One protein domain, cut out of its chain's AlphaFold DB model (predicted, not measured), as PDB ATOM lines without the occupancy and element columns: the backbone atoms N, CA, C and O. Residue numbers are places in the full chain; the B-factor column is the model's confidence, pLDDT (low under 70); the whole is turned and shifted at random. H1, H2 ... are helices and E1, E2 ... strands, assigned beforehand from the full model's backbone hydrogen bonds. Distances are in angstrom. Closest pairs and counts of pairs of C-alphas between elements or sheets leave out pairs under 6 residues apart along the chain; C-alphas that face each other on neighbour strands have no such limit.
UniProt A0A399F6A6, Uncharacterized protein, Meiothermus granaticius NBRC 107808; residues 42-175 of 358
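Overview. This is residues 42 to 175 of the 358 residues of an uncharacterized protein of Meiothermus granaticius NBRC 107808 (UniProt A0A399F6A6). Two antiparallel sheets make a sandwich, only partly face to face: a long, strongly twisted sheet of five strands, E4 - E3 - E6 - E7 - E8, with a small sheet of three, E1 - E2 - E5, over part of it. A short end helix, H2, packs on edge strand E4, and the tiny H1 lies by the small sheet. You have 134 printed residues with two named helices and eight named strands, in the order E1 E2 E3 E4 H1 E5 E6 E7 E8 H2 along the chain; the class is mostly strand, with strands holding 65 of the 75 residues in named elements. The whole is compact, with a radius of gyration of the C-alphas of 15.1 A and spans of 49 by 35 by 28 A.

Arrangement. Start with E1, residues 42 to 46, and E2, residues 51 to 56, a hairpin; N 44 and O 53 are 2.9 A apart. E5, residues 93 to 96, is antiparallel to E2, with N 52 and O 95 at 2.7 A. E3, residues 63 to 70, and E4, residues 77 to 83, form a hairpin, with N 67 and O 81 at 2.8 A. H1, residues 87 to 90, only grazes the small sheet; its closest C-alphas to E2 are those of Val 88 and Met 56, 5.2 A. E6, residues 104 to 113, is antiparallel to E3, with N 66 and O 110 at 2.9 A. E6, E7, residues 124 to 134, and E8, residues 141 to 154, form a meander, each strand the antiparallel neighbour of the one before; look at N 107 and O 129, 2.8 A, and N 128 and O 150, 2.9 A. E8 bends by 65 degrees at residue 148. The parts of the two sheets that face each other are 8.7 A centre to centre. The closest C-alphas of E1 and E8 are those of Tyr 45 and Phe 142, 6.4 A. H2, residues 170 to 175, is on the large sheet over E4, at a height over the sheet of 9.7 A; the C-alphas of Ser 172 and Gly 82 are closest, 7.1 A. Every O i to N i+4 pair in H2 is within hydrogen-bond range; H1 is too short for one.

Along the chain. Find C-alpha 42 at (17.078, 9.257, 29.023), where E1 begins. E3 runs 21.5 A, E6 29.4 A, E7 32.7 A and E8 32.3 A. E8 begins at C-alpha 141, (2.313, 7.247, 31.018), and H2 ends at C-alpha 175, (23.737, -10.794, 44.748).

Size, cuts and confidence. The C-alphas of Gln 137 and Gly 163, the two farthest apart, are 49.3 A apart. The printed part has no cut. The link from E8 to H2, residues 155 to 169, is long. Mean pLDDT of the printed part is 77.3; 44 residues are under 70, among them 75 to 96 and 163 to 175.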
ATOM      1  N   THR A  42      18.329   8.703  29.546       88.06
ATOM      2  CA  THR A  42      17.078   9.257  29.023       88.06
ATOM      3  C   THR A  42      16.042   8.145  28.952       88.06
ATOM      4  O   THR A  42      16.302   7.081  28.388       88.06
ATOM      5  N   TRP A  43      14.861   8.403  29.506       86.38
ATOM      6  CA  TRP A  43      13.738   7.473  29.493       86.38
ATOM      7  C   TRP A  43      12.719   7.897  28.448       86.38
ATOM      8  O   TRP A  43      12.337   9.063  28.377       86.38
ATOM      9  N   THR A  44      12.254   6.955  27.642       84.69
ATOM     10  CA  THR A  44      11.178   7.193  26.678       84.69
ATOM     11  C   THR A  44      10.178   6.058  26.766       84.69
ATOM     12  O   THR A  44      10.572   4.902  26.843       84.69
ATOM     13  N   TYR A  45       8.886   6.365  26.768       84.88
ATOM     14  CA  TYR A  45       7.858   5.335  26.694       84.88
ATOM     15  C   TYR A  45       7.471   5.092  25.235       84.88
ATOM     16  O   TYR A  45       7.088   6.015  24.519       84.88
ATOM     17  N   ASP A  46       7.609   3.847  24.799       81.88
ATOM     18  CA  ASP A  46       7.147   3.358  23.509       81.88
ATOM     19  C   ASP A  46       5.739   2.781  23.687       81.88
ATOM     20  O   ASP A  46       5.551   1.693  24.244       81.88
ATOM     21  N   HIS A  47       4.754   3.557  23.234       77.81
ATOM     22  CA  HIS A  47       3.334   3.249  23.350       77.81
ATOM     23  C   HIS A  47       2.939   1.979  22.589       77.81
ATOM     24  O   HIS A  47       2.081   1.245  23.073       77.81
ATOM     25  N   ASP A  48       3.580   1.698  21.451       75.00
ATOM     26  CA  ASP A  48       3.216   0.576  20.581       75.00
ATOM     27  C   ASP A  48       3.654  -0.761  21.184       75.00
ATOM     28  O   ASP A  48       2.967  -1.775  21.058       75.00
ATOM     29  N   SER A  49       4.806  -0.771  21.862       70.94
ATOM     30  CA  SER A  49       5.338  -1.978  22.502       70.94
ATOM     31  C   SER A  49       5.011  -2.091  23.995       70.94
ATOM     32  O   SER A  49       5.253  -3.144  24.592       70.94
ATOM     33  N   GLY A  50       4.468  -1.037  24.614       72.31
ATOM     34  CA  GLY A  50       4.214  -0.986  26.055       72.31
ATOM     35  C   GLY A  50       5.499  -0.994  26.892       72.31
ATOM     36  O   GLY A  50       5.508  -1.497  28.024       72.31
ATOM     37  N   ARG A  51       6.609  -0.493  26.331       78.69
ATOM     38  CA  ARG A  51       7.953  -0.591  26.924       78.69
ATOM     39  C   ARG A  51       8.577   0.769  27.197       78.69
ATOM     40  O   ARG A  51       8.415   1.718  26.444       78.69
ATOM     41  N   LEU A  52       9.366   0.833  28.259       78.81
ATOM     42  CA  LEU A  52      10.342   1.883  28.494       78.81
ATOM     43  C   LEU A  52      11.589   1.593  27.667       78.81
ATOM     44  O   LEU A  52      12.143   0.497  27.727       78.81
ATOM     45  N   VAL A  53      12.004   2.586  26.901       81.75
ATOM     46  CA  VAL A  53      13.201   2.620  26.073       81.75
ATOM     47  C   VAL A  53      14.217   3.502  26.785       81.75
ATOM     48  O   VAL A  53      13.962   4.680  27.047       81.75
ATOM     49  N   LEU A  54      15.350   2.911  27.137       84.31
ATOM     50  CA  LEU A  54      16.418   3.556  27.883       84.31
ATOM     51  C   LEU A  54      17.533   3.912  26.908       84.31
ATOM     52  O   LEU A  54      18.015   3.040  26.188       84.31
ATOM     53  N   TRP A  55      17.969   5.166  26.931       82.44
ATOM     54  CA  TRP A  55      19.118   5.643  26.168       82.44
ATOM     55  C   TRP A  55      20.190   6.173  27.108       82.44
ATOM     56  O   TRP A  55      19.892   6.976  27.991       82.44
ATOM     57  N   MET A  56      21.445   5.776  26.907       84.50
ATOM     58  CA  MET A  56      22.552   6.415  27.610       84.50
ATOM     59  C   MET A  56      22.725   7.829  27.069       84.50
ATOM     60  O   MET A  56      22.858   8.016  25.859       84.50
ATOM     61  N   LYS A  57      22.786   8.830  27.949       88.12
ATOM     62  CA  LYS A  57      23.161  10.179  27.521       88.12
ATOM     63  C   LYS A  57      24.601  10.168  27.015       88.12
ATOM     64  O   LYS A  57      25.479   9.565  27.625       88.12
ATOM     65  N   GLU A  58      24.876  10.898  25.940       85.25
ATOM     66  CA  GLU A  58      26.227  10.995  25.371       85.25
ATOM     67  C   GLU A  58      27.253  11.503  26.400       85.25
ATOM     68  O   GLU A  58      28.360  10.985  26.511       85.25
ATOM     69  N   ALA A  59      26.854  12.452  27.246       87.94
ATOM     70  CA  ALA A  59      27.694  12.969  28.323       87.94
ATOM     71  C   ALA A  59      27.938  11.969  29.476       87.94
ATOM     72  O   ALA A  59      28.763  12.251  30.342       87.94
ATOM     73  N   ALA A  60      27.271  10.809  29.484       89.00
ATOM     74  CA  ALA A  60      27.512   9.677  30.385       89.00
ATOM     75  C   ALA A  60      28.248   8.506  29.690       89.00
ATOM     76  O   ALA A  60      28.371   7.422  30.260       89.00
ATOM     77  N   ALA A  61      28.734   8.703  28.457       83.56
ATOM     78  CA  ALA A  61      29.446   7.690  27.679       83.56
ATOM     79  C   ALA A  61      30.612   7.055  28.445       83.56
ATOM     80  O   ALA A  61      31.498   7.761  28.923       83.56
ATOM     81  N   GLY A  62      30.673   5.721  28.472       77.25
ATOM     82  CA  GLY A  62      31.766   4.991  29.117       77.25
ATOM     83  C   GLY A  62      31.621   4.814  30.632       77.25
ATOM     84  O   GLY A  62      32.487   4.203  31.268       77.25
ATOM     85  N   LEU A  63      30.517   5.294  31.207       85.38
ATOM     86  CA  LEU A  63      30.089   4.862  32.525       85.38
ATOM     87  C   LEU A  63      29.463   3.474  32.437       85.38
ATOM     88  O   LEU A  63      28.613   3.201  31.594       85.38
ATOM     89  N   GLU A  64      29.879   2.605  33.342       81.81
ATOM     90  CA  GLU A  64      29.200   1.347  33.595       81.81
ATOM     91  C   GLU A  64      28.165   1.559  34.696       81.81
ATOM     92  O   GLU A  64      28.512   2.161  35.710       81.81
ATOM     93  N   LEU A  65      26.925   1.083  34.524       80.38
ATOM     94  CA  LEU A  65      25.831   1.406  35.446       80.38
ATOM     95  C   LEU A  65      25.093   0.192  35.980       80.38
ATOM     96  O   LEU A  65      24.988  -0.846  35.334       80.38
ATOM     97  N   ASN A  66      24.492   0.391  37.143       80.12
ATOM     98  CA  ASN A  66      23.487  -0.483  37.706       80.12
ATOM     99  C   ASN A  66      22.303   0.348  38.214       80.12
ATOM    100  O   ASN A  66      22.496   1.384  38.859       80.12
ATOM    101  N   ILE A  67      21.096  -0.098  37.882       82.06
ATOM    102  CA  ILE A  67      19.836   0.602  38.105       82.06
ATOM    103  C   ILE A  67      19.024  -0.166  39.139       82.06
ATOM    104  O   ILE A  67      18.815  -1.370  38.998       82.06
ATOM    105  N   TYR A  68      18.512   0.545  40.136       79.62
ATOM    106  CA  TYR A  68      17.560   0.025  41.109       79.62
ATOM    107  C   TYR A  68      16.263   0.823  41.050       79.62
ATOM    108  O   TYR A  68      16.275   2.033  40.809       79.62
ATOM    109  N   ILE A  69      15.163   0.132  41.322       78.31
ATOM    110  CA  ILE A  69      13.857   0.727  41.572       78.31
ATOM    111  C   ILE A  69      13.557   0.570  43.053       78.31
ATOM    112  O   ILE A  69      13.681  -0.520  43.609       78.31
ATOM    113  N   GLU A  70      13.211   1.675  43.692       77.75
ATOM    114  CA  GLU A  70      12.910   1.739  45.113       77.75
ATOM    115  C   GLU A  70      11.515   2.332  45.326       77.75
ATOM    116  O   GLU A  70      11.113   3.242  44.600       77.75
ATOM    117  N   ASP A  71      10.767   1.820  46.300       78.06
ATOM    118  CA  ASP A  71       9.493   2.415  46.710       78.06
ATOM    119  C   ASP A  71       9.689   3.789  47.382       78.06
ATOM    120  O   ASP A  71      10.808   4.229  47.665       78.06
ATOM    121  N   LEU A  72       8.602   4.536  47.598       85.12
ATOM    122  CA  LEU A  72       8.703   5.882  48.180       85.12
ATOM    123  C   LEU A  72       9.198   5.849  49.633       85.12
ATOM    124  O   LEU A  72       9.854   6.789  50.085       85.12
ATOM    125  N   GLU A  73       8.901   4.768  50.346       80.19
ATOM    126  CA  GLU A  73       9.245   4.542  51.746       80.19
ATOM    127  C   GLU A  73      10.670   3.989  51.942       80.19
ATOM    128  O   GLU A  73      11.144   3.898  53.080       80.19
ATOM    129  N   GLY A  74      11.361   3.622  50.858       71.31
ATOM    130  CA  GLY A  74      12.699   3.031  50.877       71.31
ATOM    131  C   GLY A  74      12.772   1.636  51.506       71.31
ATOM    132  O   GLY A  74      13.861   1.201  51.879       71.31
ATOM    133  N   GLN A  75      11.636   0.959  51.677       67.88
ATOM    134  CA  GLN A  75      11.542  -0.368  52.293       67.88
ATOM    135  C   GLN A  75      11.797  -1.481  51.281       67.88
ATOM    136  O   GLN A  75      12.326  -2.533  51.637       67.88
ATOM    137  N   HIS A  76      11.451  -1.241  50.017       58.25
ATOM    138  CA  HIS A  76      11.660  -2.184  48.933       58.25
ATOM    139  C   HIS A  76      12.580  -1.553  47.908       58.25
ATOM    140  O   HIS A  76      12.245  -0.544  47.292       58.25
ATOM    141  N   ARG A  77      13.736  -2.180  47.700       66.75
ATOM    142  CA  ARG A  77      14.654  -1.852  46.618       66.75
ATOM    143  C   ARG A  77      14.910  -3.111  45.813       66.75
ATOM    144  O   ARG A  77      15.458  -4.078  46.336       66.75
ATOM    145  N   THR A  78      14.571  -3.061  44.537       60.44
ATOM    146  CA  THR A  78      14.811  -4.151  43.598       60.44
ATOM    147  C   THR A  78      15.837  -3.694  42.585       60.44
ATOM    148  O   THR A  78      15.709  -2.623  41.984       60.44
ATOM    149  N   GLN A  79      16.876  -4.499  42.398       66.50
ATOM    150  CA  GLN A  79      17.780  -4.284  41.287       66.50
ATOM    151  C   GLN A  79      17.019  -4.515  39.989       66.50
ATOM    152  O   GLN A  79      16.397  -5.556  39.795       66.50
ATOM    153  N   TRP A  80      17.066  -3.530  39.107       63.41
ATOM    154  CA  TRP A  80      16.336  -3.584  37.858       63.41
ATOM    155  C   TRP A  80      17.226  -4.048  36.714       63.41
ATOM    156  O   TRP A  80      16.841  -4.963  35.992       63.41
ATOM    157  N   TYR A  81      18.418  -3.455  36.549       62.16
ATOM    158  CA  TYR A  81      19.290  -3.809  35.427       62.16
ATOM    159  C   TYR A  81      20.735  -3.301  35.555       62.16
ATOM    160  O   TYR A  81      20.967  -2.204  36.057       62.16
ATOM    161  N   GLY A  82      21.699  -4.057  35.014       57.78
ATOM    162  CA  GLY A  82      23.084  -3.617  34.814       57.78
ATOM    163  C   GLY A  82      23.349  -3.232  33.355       57.78
ATOM    164  O   GLY A  82      23.185  -4.064  32.473       57.78
ATOM    165  N   ILE A  83      23.789  -1.997  33.096       59.91
ATOM    166  CA  ILE A  83      24.084  -1.473  31.754       59.91
ATOM    167  C   ILE A  83      25.595  -1.465  31.497       59.91
ATOM    168  O   ILE A  83      26.363  -0.845  32.241       59.91
ATOM    169  N   ALA A  84      26.023  -2.101  30.401       55.66
ATOM    170  CA  ALA A  84      27.394  -2.004  29.915       55.66
ATOM    171  C   ALA A  84      27.682  -0.618  29.294       55.66
ATOM    172  O   ALA A  84      26.806  -0.034  28.653       55.66
ATOM    173  N   PRO A  85      28.927  -0.115  29.387       53.12
ATOM    174  CA  PRO A  85      29.312   1.215  28.895       53.12
ATOM    175  C   PRO A  85      29.126   1.434  27.382       53.12
ATOM    176  O   PRO A  85      29.165   2.578  26.930       53.12
ATOM    177  N   TYR A  86      28.928   0.362  26.605       53.47
ATOM    178  CA  TYR A  86      28.781   0.398  25.146       53.47
ATOM    179  C   TYR A  86      27.383   0.004  24.650       53.47
ATOM    180  O   TYR A  86      27.060   0.298  23.505       53.47
ATOM    181  N   ASP A  87      26.556  -0.639  25.484       54.50
ATOM    182  CA  ASP A  87      25.282  -1.234  25.043       54.50
ATOM    183  C   ASP A  87      24.303  -0.156  24.568       54.50
ATOM    184  O   ASP A  87      23.800  -0.170  23.447       54.50
ATOM    185  N   VAL A  88      24.090   0.854  25.412       55.19
ATOM    186  CA  VAL A  88      22.895   1.710  25.346       55.19
ATOM    187  C   VAL A  88      23.139   3.011  24.567       55.19
ATOM    188  O   VAL A  88      22.340   3.946  24.605       55.19
ATOM    189  N   GLN A  89      24.258   3.081  23.842       57.97
ATOM    190  CA  GLN A  89      24.527   4.137  22.857       57.97
ATOM    191  C   GLN A  89      24.155   3.718  21.435       57.97
ATOM    192  O   GLN A  89      23.747   4.564  20.643       57.97
ATOM    193  N   SER A  90      24.271   2.427  21.116       58.69
ATOM    194  CA  SER A  90      23.912   1.865  19.809       58.69
ATOM    195  C   SER A  90      22.658   0.993  19.844       58.69
ATOM    196  O   SER A  90      22.024   0.831  18.805       58.69
ATOM    197  N   ASN A  91      22.284   0.453  21.008       61.62
ATOM    198  CA  ASN A  91      21.108  -0.396  21.166       61.62
ATOM    199  C   ASN A  91      20.371  -0.072  22.480       61.62
ATOM    200  O   ASN A  91      20.878  -0.370  23.561       61.62
ATOM    201  N   PRO A  92      19.188   0.563  22.442       68.00
ATOM    202  CA  PRO A  92      18.500   0.936  23.665       68.00
ATOM    203  C   PRO A  92      17.980  -0.299  24.403       68.00
ATOM    204  O   PRO A  92      17.383  -1.195  23.801       68.00
ATOM    205  N   ALA A  93      18.109  -0.309  25.729       68.31
ATOM    206  CA  ALA A  93      17.444  -1.325  26.535       68.31
ATOM    207  C   ALA A  93      15.926  -1.072  26.520       68.31
ATOM    208  O   ALA A  93      15.481   0.075  26.613       68.31
ATOM    209  N   ARG A  94      15.125  -2.135  26.392       69.06
ATOM    210  CA  ARG A  94      13.658  -2.056  26.293       69.06
ATOM    211  C   ARG A  94      12.995  -2.934  27.346       69.06
ATOM    212  O   ARG A  94      13.171  -4.147  27.314       69.06
ATOM    213  N   TRP A  95      12.164  -2.347  28.205       67.38
ATOM    214  CA  TRP A  95      11.570  -3.046  29.351       67.38
ATOM    215  C   TRP A  95      10.071  -2.797  29.493       67.38
ATOM    216  O   TRP A  95       9.649  -1.656  29.341       67.38
ATOM    217  N   PRO A  96       9.240  -3.803  29.819       69.12
ATOM    218  CA  PRO A  96       7.817  -3.576  30.064       69.12
ATOM    219  C   PRO A  96       7.620  -2.587  31.218       69.12
ATOM    220  O   PRO A  96       8.139  -2.816  32.310       69.12
ATOM    221  N   ILE A  97       6.831  -1.525  31.027       70.75
ATOM    222  CA  ILE A  97       6.566  -0.540  32.099       70.75
ATOM    223  C   ILE A  97       5.913  -1.186  33.335       70.75
ATOM    224  O   ILE A  97       6.161  -0.768  34.459       70.75
ATOM    225  N   LYS A  98       5.161  -2.277  33.132       67.69
ATOM    226  CA  LYS A  98       4.559  -3.108  34.190       67.69
ATOM    227  C   LYS A  98       5.573  -3.768  35.138       67.69
ATOM    228  O   LYS A  98       5.161  -4.282  36.167       67.69
ATOM    229  N   SER A  99       6.862  -3.793  34.787       62.41
ATOM    230  CA  SER A  99       7.922  -4.313  35.666       62.41
ATOM    231  C   SER A  99       8.322  -3.340  36.779       62.41
ATOM    232  O   SER A  99       9.003  -3.744  37.718       62.41
ATOM    233  N   LEU A 100       7.898  -2.074  36.700       67.38
ATOM    234  CA  LEU A 100       8.126  -1.098  37.758       67.38
ATOM    235  C   LEU A 100       7.245  -1.396  38.972       67.38
ATOM    236  O   LEU A 100       6.061  -1.707  38.848       67.38
ATOM    237  N   TYR A 101       7.835  -1.273  40.158       64.44
ATOM    238  CA  TYR A 101       7.130  -1.500  41.410       64.44
ATOM    239  C   TYR A 101       6.227  -0.302  41.740       64.44
ATOM    240  O   TYR A 101       6.702   0.766  42.115       64.44
ATOM    241  N   GLY A 102       4.914  -0.465  41.593       70.88
ATOM    242  CA  GLY A 102       3.939   0.580  41.913       70.88
ATOM    243  C   GLY A 102       3.895   1.752  40.920       70.88
ATOM    244  O   GLY A 102       4.579   1.772  39.896       70.88
ATOM    245  N   ASN A 103       3.042   2.735  41.232       84.94
ATOM    246  CA  ASN A 103       2.778   3.885  40.357       84.94
ATOM    247  C   ASN A 103       3.749   5.051  40.563       84.94
ATOM    248  O   ASN A 103       3.845   5.936  39.725       84.94
ATOM    249  N   GLU A 104       4.455   5.105  41.687       91.06
ATOM    250  CA  GLU A 104       5.448   6.135  41.973       91.06
ATOM    251  C   GLU A 104       6.555   5.513  42.828       91.06
ATOM    252  O   GLU A 104       6.291   4.622  43.634       91.06
ATOM    253  N   GLY A 105       7.781   5.999  42.672       91.81
ATOM    254  CA  GLY A 105       8.937   5.490  43.408       91.81
ATOM    255  C   GLY A 105      10.199   6.263  43.057       91.81
ATOM    256  O   GLY A 105      10.130   7.375  42.527       91.81
ATOM    257  N   TYR A 106      11.357   5.672  43.324       91.75
ATOM    258  CA  TYR A 106      12.665   6.212  42.986       91.75
ATOM    259  C   TYR A 106      13.413   5.311  42.009       91.75
ATOM    260  O   TYR A 106      13.450   4.094  42.159       91.75
ATOM    261  N   ILE A 107      14.066   5.939  41.036       91.12
ATOM    262  CA  ILE A 107      15.099   5.324  40.211       91.12
ATOM    263  C   ILE A 107      16.444   5.715  40.800       91.12
ATOM    264  O   ILE A 107      16.729   6.900  41.008       91.12
ATOM    265  N   ILE A 108      17.265   4.710  41.067       91.50
ATOM    266  CA  ILE A 108      18.595   4.862  41.635       91.50
ATOM    267  C   ILE A 108      19.614   4.336  40.633       91.50
ATOM    268  O   ILE A 108      19.480   3.216  40.148       91.50
ATOM    269  N   HIS A 109      20.654   5.118  40.361       91.94
ATOM    270  CA  HIS A 109      21.781   4.713  39.524       91.94
ATOM    271  C   HIS A 109      23.052   4.703  40.351       91.94
ATOM    272  O   HIS A 109      23.355   5.690  41.017       91.94
ATOM    273  N   TYR A 110      23.825   3.634  40.234       90.62
ATOM    274  CA  TYR A 110      25.224   3.604  40.641       90.62
ATOM    275  C   TYR A 110      26.079   3.402  39.401       90.62
ATOM    276  O   TYR A 110      25.790   2.503  38.611       90.62
ATOM    277  N   ALA A 111      27.117   4.218  39.226       90.69
ATOM    278  CA  ALA A 111      27.984   4.123  38.059       90.69
ATOM    279  C   ALA A 111      29.473   4.182  38.394       90.69
ATOM    280  O   ALA A 111      29.874   4.856  39.342       90.69
ATOM    281  N   LEU A 112      30.282   3.509  37.577       89.62
ATOM    282  CA  LEU A 112      31.744   3.523  37.625       89.62
ATOM    283  C   LEU A 112      32.307   4.035  36.298       89.62
ATOM    284  O   LEU A 112      31.876   3.606  35.227       89.62
ATOM    285  N   ASP A 113      33.314   4.903  36.362       87.50
ATOM    286  CA  ASP A 113      34.077   5.298  35.182       87.50
ATOM    287  C   ASP A 113      35.011   4.181  34.692       87.50
ATOM    288  O   ASP A 113      36.101   3.931  35.229       87.50
ATOM    289  N   THR A 114      34.585   3.540  33.608       77.56
ATOM    290  CA  THR A 114      35.325   2.464  32.938       77.56
ATOM    291  C   THR A 114      36.038   2.925  31.672       77.56
ATOM    292  O   THR A 114      36.658   2.113  30.987       77.56
ATOM    293  N   THR A 115      36.015   4.228  31.374       74.31
ATOM    294  CA  THR A 115      36.704   4.771  30.204       74.31
ATOM    295  C   THR A 115      38.206   4.479  30.258       74.31
ATOM    296  O   THR A 115      38.831   4.442  31.328       74.31
ATOM    297  N   TRP A 116      38.797   4.234  29.088       72.44
ATOM    298  CA  TRP A 116      40.228   3.946  28.965       72.44
ATOM    299  C   TRP A 116      41.082   5.180  29.291       72.44
ATOM    300  O   TRP A 116      42.168   5.045  29.847       72.44
ATOM    301  N   ASP A 117      40.571   6.372  28.975       75.75
ATOM    302  CA  ASP A 117      41.204   7.673  29.197       75.75
ATOM    303  C   ASP A 117      40.908   8.250  30.585       75.75
ATOM    304  O   ASP A 117      41.442   9.303  30.928       75.75
ATOM    305  N   LYS A 118      40.082   7.569  31.394       81.81
ATOM    306  CA  LYS A 118      39.628   8.052  32.704       81.81
ATOM    307  C   LYS A 118      39.033   9.449  32.605       81.81
ATOM    308  O   LYS A 118      39.326  10.322  33.423       81.81
ATOM    309  N   ARG A 119      38.163   9.643  31.612       83.62
ATOM    310  CA  ARG A 119      37.427  10.887  31.356       83.62
ATOM    311  C   ARG A 119      36.778  11.463  32.614       83.62
ATOM    312  O   ARG A 119      36.791  12.678  32.803       83.62
ATOM    313  N   TYR A 120      36.232  10.604  33.473       88.94
ATOM    314  CA  TYR A 120      35.597  10.993  34.732       88.94
ATOM    315  C   TYR A 120      36.468  10.649  35.950       88.94
ATOM    316  O   TYR A 120      35.986  10.627  37.082       88.94
ATOM    317  N   GLY A 121      37.768  10.431  35.746       86.56
ATOM    318  CA  GLY A 121      38.769  10.231  36.788       86.56
ATOM    319  C   GLY A 121      38.737   8.857  37.456       86.56
ATOM    320  O   GLY A 121      39.273   8.724  38.551       86.56
ATOM    321  N   GLY A 122      38.088   7.850  36.861       85.12
ATOM    322  CA  GLY A 122      37.895   6.546  37.511       85.12
ATOM    323  C   GLY A 122      36.941   6.595  38.712       85.12
ATOM    324  O   GLY A 122      36.929   5.668  39.519       85.12
ATOM    325  N   ARG A 123      36.184   7.692  38.861       91.62
ATOM    326  CA  ARG A 123      35.307   7.951  40.007       91.62
ATOM    327  C   ARG A 123      34.029   7.112  39.944       91.62
ATOM    328  O   ARG A 123      33.655   6.582  38.893       91.62
ATOM    329  N   LYS A 124      33.359   7.024  41.093       92.69
ATOM    330  CA  LYS A 124      32.048   6.392  41.252       92.69
ATOM    331  C   LYS A 124      30.988   7.460  41.480       92.69
ATOM    332  O   LYS A 124      31.243   8.492  42.103       92.69
ATOM    333  N   PHE A 125      29.792   7.196  40.979       95.00
ATOM    334  CA  PHE A 125      28.701   8.159  40.947       95.00
ATOM    335  C   PHE A 125      27.396   7.526  41.411       95.00
ATOM    336  O   PHE A 125      27.168   6.330  41.215       95.00
ATOM    337  N   TYR A 126      26.538   8.353  41.996       95.25
ATOM    338  CA  TYR A 126      25.210   7.990  42.464       95.25
ATOM    339  C   TYR A 126      24.182   9.018  42.004       95.25
ATOM    340  O   TYR A 126      24.383  10.221  42.182       95.25
ATOM    341  N   TRP A 127      23.058   8.531  41.479       96.62
ATOM    342  CA  TRP A 127      21.866   9.335  41.242       96.62
ATOM    343  C   TRP A 127      20.661   8.722  41.930       96.62
ATOM    344  O   TRP A 127      20.498   7.504  41.920       96.62
ATOM    345  N   LYS A 128      19.771   9.569  42.443       95.75
ATOM    346  CA  LYS A 128      18.430   9.170  42.873       95.75
ATOM    347  C   LYS A 128      17.418  10.222  42.458       95.75
ATOM    348  O   LYS A 128      17.579  11.398  42.787       95.75
ATOM    349  N   TYR A 129      16.374   9.799  41.763       95.25
ATOM    350  CA  TYR A 129      15.283  10.676  41.349       95.25
ATOM    351  C   TYR A 129      13.958   9.938  41.301       95.25
ATOM    352  O   TYR A 129      13.914   8.719  41.160       95.25
ATOM    353  N   ARG A 130      12.867  10.682  41.463       94.94
ATOM    354  CA  ARG A 130      11.526  10.108  41.502       94.94
ATOM    355  C   ARG A 130      11.044   9.760  40.093       94.94
ATOM    356  O   ARG A 130      11.402  10.450  39.139       94.94
ATOM    357  N   TYR A 131      10.203   8.739  39.979       92.56
ATOM    358  CA  TYR A 131       9.405   8.473  38.784       92.56
ATOM    359  C   TYR A 131       7.916   8.435  39.118       92.56
ATOM    360  O   TYR A 131       7.525   8.241  40.274       92.56
ATOM    361  N   LYS A 132       7.096   8.594  38.080       92.25
ATOM    362  CA  LYS A 132       5.654   8.365  38.121       92.25
ATOM    363  C   LYS A 132       5.223   7.540  36.921       92.25
ATOM    364  O   LYS A 132       5.718   7.744  35.813       92.25
ATOM    365  N   THR A 133       4.280   6.641  37.140       88.25
ATOM    366  CA  THR A 133       3.608   5.869  36.107       88.25
ATOM    367  C   THR A 133       2.101   5.953  36.281       88.25
ATOM    368  O   THR A 133       1.569   6.032  37.388       88.25
ATOM    369  N   SER A 134       1.395   5.945  35.157       83.38
ATOM    370  CA  SER A 134      -0.051   5.773  35.125       83.38
ATOM    371  C   SER A 134      -0.360   4.608  34.205       83.38
ATOM    372  O   SER A 134      -0.215   4.722  32.990       83.38
ATOM    373  N   THR A 135      -0.749   3.477  34.790       71.06
ATOM    374  CA  THR A 135      -1.125   2.262  34.050       71.06
ATOM    375  C   THR A 135      -2.628   1.980  34.095       71.06
ATOM    376  O   THR A 135      -3.074   0.936  33.624       71.06
ATOM    377  N   GLN A 136      -3.419   2.883  34.690       69.69
ATOM    378  CA  GLN A 136      -4.859   2.688  34.908       69.69
ATOM    379  C   GLN A 136      -5.693   2.866  33.632       69.69
ATOM    380  O   GLN A 136      -6.777   2.299  33.535       69.69
ATOM    381  N   GLN A 137      -5.208   3.645  32.662       66.12
ATOM    382  CA  GLN A 137      -5.857   3.864  31.369       66.12
ATOM    383  C   GLN A 137      -4.788   3.934  30.276       66.12
ATOM    384  O   GLN A 137      -3.704   4.467  30.508       66.12
ATOM    385  N   GLU A 138      -5.080   3.374  29.101       63.91
ATOM    386  CA  GLU A 138      -4.208   3.516  27.935       63.91
ATOM    387  C   GLU A 138      -4.456   4.861  27.222       63.91
ATOM    388  O   GLU A 138      -5.608   5.290  27.122       63.91
ATOM    389  N   PRO A 139      -3.404   5.531  26.713       69.50
ATOM    390  CA  PRO A 139      -2.008   5.104  26.757       69.50
ATOM    391  C   PRO A 139      -1.394   5.250  28.153       69.50
ATOM    392  O   PRO A 139      -1.571   6.277  28.809       69.50
ATOM    393  N   TRP A 140      -0.621   4.245  28.580       79.31
ATOM    394  CA  TRP A 140       0.143   4.366  29.817       79.31
ATOM    395  C   TRP A 140       1.114   5.541  29.740       79.31
ATOM    396  O   TRP A 140       1.561   5.941  28.664       79.31
ATOM    397  N   GLN A 141       1.426   6.099  30.901       84.06
ATOM    398  CA  GLN A 141       2.313   7.247  31.018       84.06
ATOM    399  C   GLN A 141       3.477   6.906  31.933       84.06
ATOM    400  O   GLN A 141       3.306   6.196  32.925       84.06
ATOM    401  N   PHE A 142       4.648   7.432  31.594       89.44
ATOM    402  CA  PHE A 142       5.856   7.352  32.397       89.44
ATOM    403  C   PHE A 142       6.540   8.713  32.402       89.44
ATOM    404  O   PHE A 142       6.746   9.311  31.347       89.44
ATOM    405  N   GLU A 143       6.927   9.171  33.585       90.69
ATOM    406  CA  GLU A 143       7.670  10.409  33.773       90.69
ATOM    407  C   GLU A 143       8.841  10.157  34.725       90.69
ATOM    408  O   GLU A 143       8.650   9.679  35.846       90.69
ATOM    409  N   ALA A 144      10.058  10.479  34.279       90.69
ATOM    410  CA  ALA A 144      11.252  10.546  35.114       90.69
ATOM    411  C   ALA A 144      12.329  11.420  34.435       90.69
ATOM    412  O   ALA A 144      12.505  11.312  33.219       90.69
ATOM    413  N   PRO A 145      13.097  12.228  35.187       91.88
ATOM    414  CA  PRO A 145      12.975  12.463  36.627       91.88
ATOM    415  C   PRO A 145      11.781  13.365  36.979       91.88
ATOM    416  O   PRO A 145      11.513  14.347  36.296       91.88
ATOM    417  N   VAL A 146      11.098  13.067  38.089       91.94
ATOM    418  CA  VAL A 146      10.048  13.924  38.660       91.94
ATOM    419  C   VAL A 146      10.611  14.710  39.839       91.94
ATOM    420  O   VAL A 146      10.893  14.157  40.903       91.94
ATOM    421  N   GLY A 147      10.746  16.023  39.665       89.56
ATOM    422  CA  GLY A 147      11.314  16.905  40.683       89.56
ATOM    423  C   GLY A 147      12.848  16.826  40.767       89.56
ATOM    424  O   GLY A 147      13.504  16.539  39.765       89.56
ATOM    425  N   PRO A 148      13.447  17.149  41.930       91.81
ATOM    426  CA  PRO A 148      14.896  17.267  42.051       91.81
ATOM    427  C   PRO A 148      15.606  15.913  41.935       91.81
ATOM    428  O   PRO A 148      15.143  14.895  42.454       91.81
ATOM    429  N   VAL A 149      16.783  15.935  41.309       96.19
ATOM    430  CA  VAL A 149      17.693  14.790  41.219       96.19
ATOM    431  C   VAL A 149      18.772  14.925  42.287       96.19
ATOM    432  O   VAL A 149      19.450  15.946  42.375       96.19
ATOM    433  N   THR A 150      18.946  13.887  43.102       96.31
ATOM    434  CA  THR A 150      20.129  13.761  43.959       96.31
ATOM    435  C   THR A 150      21.271  13.234  43.109       96.31
ATOM    436  O   THR A 150      21.126  12.160  42.534       96.31
ATOM    437  N   PHE A 151      22.391  13.953  43.059       96.44
ATOM    438  CA  PHE A 151      23.622  13.524  42.396       96.44
ATOM    439  C   PHE A 151      24.796  13.621  43.367       96.44
ATOM    440  O   PHE A 151      24.959  14.638  44.045       96.44
ATOM    441  N   GLN A 152      25.593  12.558  43.455       96.00
ATOM    442  CA  GLN A 152      26.757  12.492  44.333       96.00
ATOM    443  C   GLN A 152      27.912  11.764  43.646       96.00
ATOM    444  O   GLN A 152      27.719  10.741  42.988       96.00
ATOM    445  N   VAL A 153      29.126  12.270  43.856       94.44
ATOM    446  CA  VAL A 153      30.356  11.495  43.664       94.44
ATOM    447  C   VAL A 153      30.592  10.734  44.963       94.44
ATOM    448  O   VAL A 153      30.578  11.339  46.033       94.44
ATOM    449  N   ILE A 154      30.764   9.421  44.874       92.25
ATOM    450  CA  ILE A 154      30.898   8.537  46.035       92.25
ATOM    451  C   ILE A 154      32.273   7.871  46.023       92.25
ATOM    452  O   ILE A 154      32.806   7.550  44.963       92.25
ATOM    453  N   ASP A 155      32.842   7.630  47.200       89.00
ATOM    454  CA  ASP A 155      34.148   6.963  47.313       89.00
ATOM    455  C   ASP A 155      34.032   5.442  47.121       89.00
ATOM    456  O   ASP A 155      34.948   4.771  46.635       89.00
ATOM    457  N   ARG A 156      32.873   4.886  47.487       86.25
ATOM    458  CA  ARG A 156      32.547   3.463  47.378       86.25
ATOM    459  C   ARG A 156      31.062   3.251  47.140       86.25
ATOM    460  O   ARG A 156      30.240   4.047  47.595       86.25
ATOM    461  N   PHE A 157      30.723   2.156  46.476       85.44
ATOM    462  CA  PHE A 157      29.349   1.685  46.413       85.44
ATOM    463  C   PHE A 157      28.895   1.127  47.775       85.44
ATOM    464  O   PHE A 157      29.736   0.681  48.559       85.44
ATOM    465  N   PRO A 158      27.579   1.103  48.070       79.88
ATOM    466  CA  PRO A 158      27.058   0.619  49.355       79.88
ATOM    467  C   PRO A 158      27.440  -0.823  49.694       79.88
ATOM    468  O   PRO A 158      27.389  -1.219  50.853       79.88
ATOM    469  N   TRP A 159      27.786  -1.602  48.676       68.50
ATOM    470  CA  TRP A 159      28.054  -3.026  48.766       68.50
ATOM    471  C   TRP A 159      29.535  -3.389  48.634       68.50
ATOM    472  O   TRP A 159      29.871  -4.565  48.523       68.50
ATOM    473  N   GLU A 160      30.421  -2.405  48.516       71.31
ATOM    474  CA  GLU A 160      31.857  -2.658  48.456       71.31
ATOM    475  C   GLU A 160      32.442  -2.743  49.864       71.31
ATOM    476  O   GLU A 160      32.260  -1.840  50.688       71.31
ATOM    477  N   GLU A 161      33.227  -3.793  50.102       73.44
ATOM    478  CA  GLU A 161      34.095  -3.843  51.271       73.44
ATOM    479  C   GLU A 161      35.208  -2.785  51.163       73.44
ATOM    480  O   GLU A 161      35.625  -2.411  50.056       73.44
ATOM    481  N   PRO A 162      35.731  -2.282  52.296       70.44
ATOM    482  CA  PRO A 162      36.827  -1.323  52.291       70.44
ATOM    483  C   PRO A 162      38.024  -1.814  51.461       70.44
ATOM    484  O   PRO A 162      38.571  -2.888  51.701       70.44
ATOM    485  N   GLY A 163      38.453  -1.002  50.492       65.81
ATOM    486  CA  GLY A 163      39.606  -1.301  49.636       65.81
ATOM    487  C   GLY A 163      39.298  -2.144  48.396       65.81
ATOM    488  O   GLY A 163      40.206  -2.381  47.600       65.81
ATOM    489  N   GLN A 164      38.046  -2.559  48.183       66.12
ATOM    490  CA  GLN A 164      37.630  -3.205  46.941       66.12
ATOM    491  C   GLN A 164      37.109  -2.173  45.933       66.12
ATOM    492  O   GLN A 164      36.456  -1.191  46.282       66.12
ATOM    493  N   THR A 165      37.425  -2.390  44.657       67.56
ATOM    494  CA  THR A 165      36.764  -1.710  43.539       67.56
ATOM    495  C   THR A 165      36.055  -2.778  42.736       67.56
ATOM    496  O   THR A 165      36.707  -3.589  42.082       67.56
ATOM    497  N   ILE A 166      34.735  -2.797  42.847       66.56
ATOM    498  CA  ILE A 166      33.868  -3.783  42.214       66.56
ATOM    499  C   ILE A 166      33.050  -3.047  41.165       66.56
ATOM    500  O   ILE A 166      32.588  -1.924  41.394       66.56
ATOM    501  N   SER A 167      32.887  -3.654  39.992       67.31
ATOM    502  CA  SER A 167      32.046  -3.055  38.970       67.31
ATOM    503  C   SER A 167      30.584  -3.031  39.457       67.31
ATOM    504  O   SER A 167      30.133  -3.933  40.163       67.31
ATOM    505  N   PRO A 168      29.789  -2.011  39.104       60.75
ATOM    506  CA  PRO A 168      28.387  -1.980  39.498       60.75
ATOM    507  C   PRO A 168      27.562  -3.102  38.835       60.75
ATOM    508  O   PRO A 168      26.560  -3.513  39.420       60.75
ATOM    509  N   ARG A 169      27.977  -3.644  37.675       58.56
ATOM    510  CA  ARG A 169      27.359  -4.846  37.074       58.56
ATOM    511  C   ARG A 169      27.666  -6.115  37.854       58.56
ATOM    512  O   ARG A 169      26.817  -6.996  37.904       58.56
ATOM    513  N   ASP A 170      28.825  -6.189  38.500       54.22
ATOM    514  CA  ASP A 170      29.182  -7.340  39.326       54.22
ATOM    515  C   ASP A 170      28.256  -7.495  40.537       54.22
ATOM    516  O   ASP A 170      28.335  -8.513  41.199       54.22
ATOM    517  N   VAL A 171      27.362  -6.544  40.836       50.56
ATOM    518  CA  VAL A 171      26.383  -6.668  41.930       50.56
ATOM    519  C   VAL A 171      25.213  -7.561  41.580       50.56
ATOM    520  O   VAL A 171      24.870  -8.387  42.401       50.56
ATOM    521  N   SER A 172      24.615  -7.453  40.385       47.34
ATOM    522  CA  SER A 172      23.570  -8.428  40.000       47.34
ATOM    523  C   SER A 172      24.148  -9.811  39.940       47.34
ATOM    524  O   SER A 172      23.473 -10.762  40.314       47.34
ATOM    525  N   ILE A 173      25.386  -9.905  39.453       45.72
ATOM    526  CA  ILE A 173      26.129 -11.147  39.485       45.72
ATOM    527  C   ILE A 173      26.271 -11.509  40.967       45.72
ATOM    528  O   ILE A 173      25.582 -12.412  41.390       45.72
ATOM    529  N   ARG A 174      27.001 -10.771  41.806       47.62
ATOM    530  CA  ARG A 174      27.273 -11.112  43.213       47.62
ATOM    531  C   ARG A 174      26.028 -11.399  44.056       47.62
ATOM    532  O   ARG A 174      26.020 -12.418  44.721       47.62
ATOM    533  N   ASP A 175      24.983 -10.585  43.999       44.59
ATOM    534  CA  ASP A 175      23.737 -10.794  44.748       44.59
ATOM    535  C   ASP A 175      23.019 -12.066  44.275       44.59
ATOM    536  O   ASP A 175      22.441 -12.802  45.071       44.59
TER     537      ASP A 175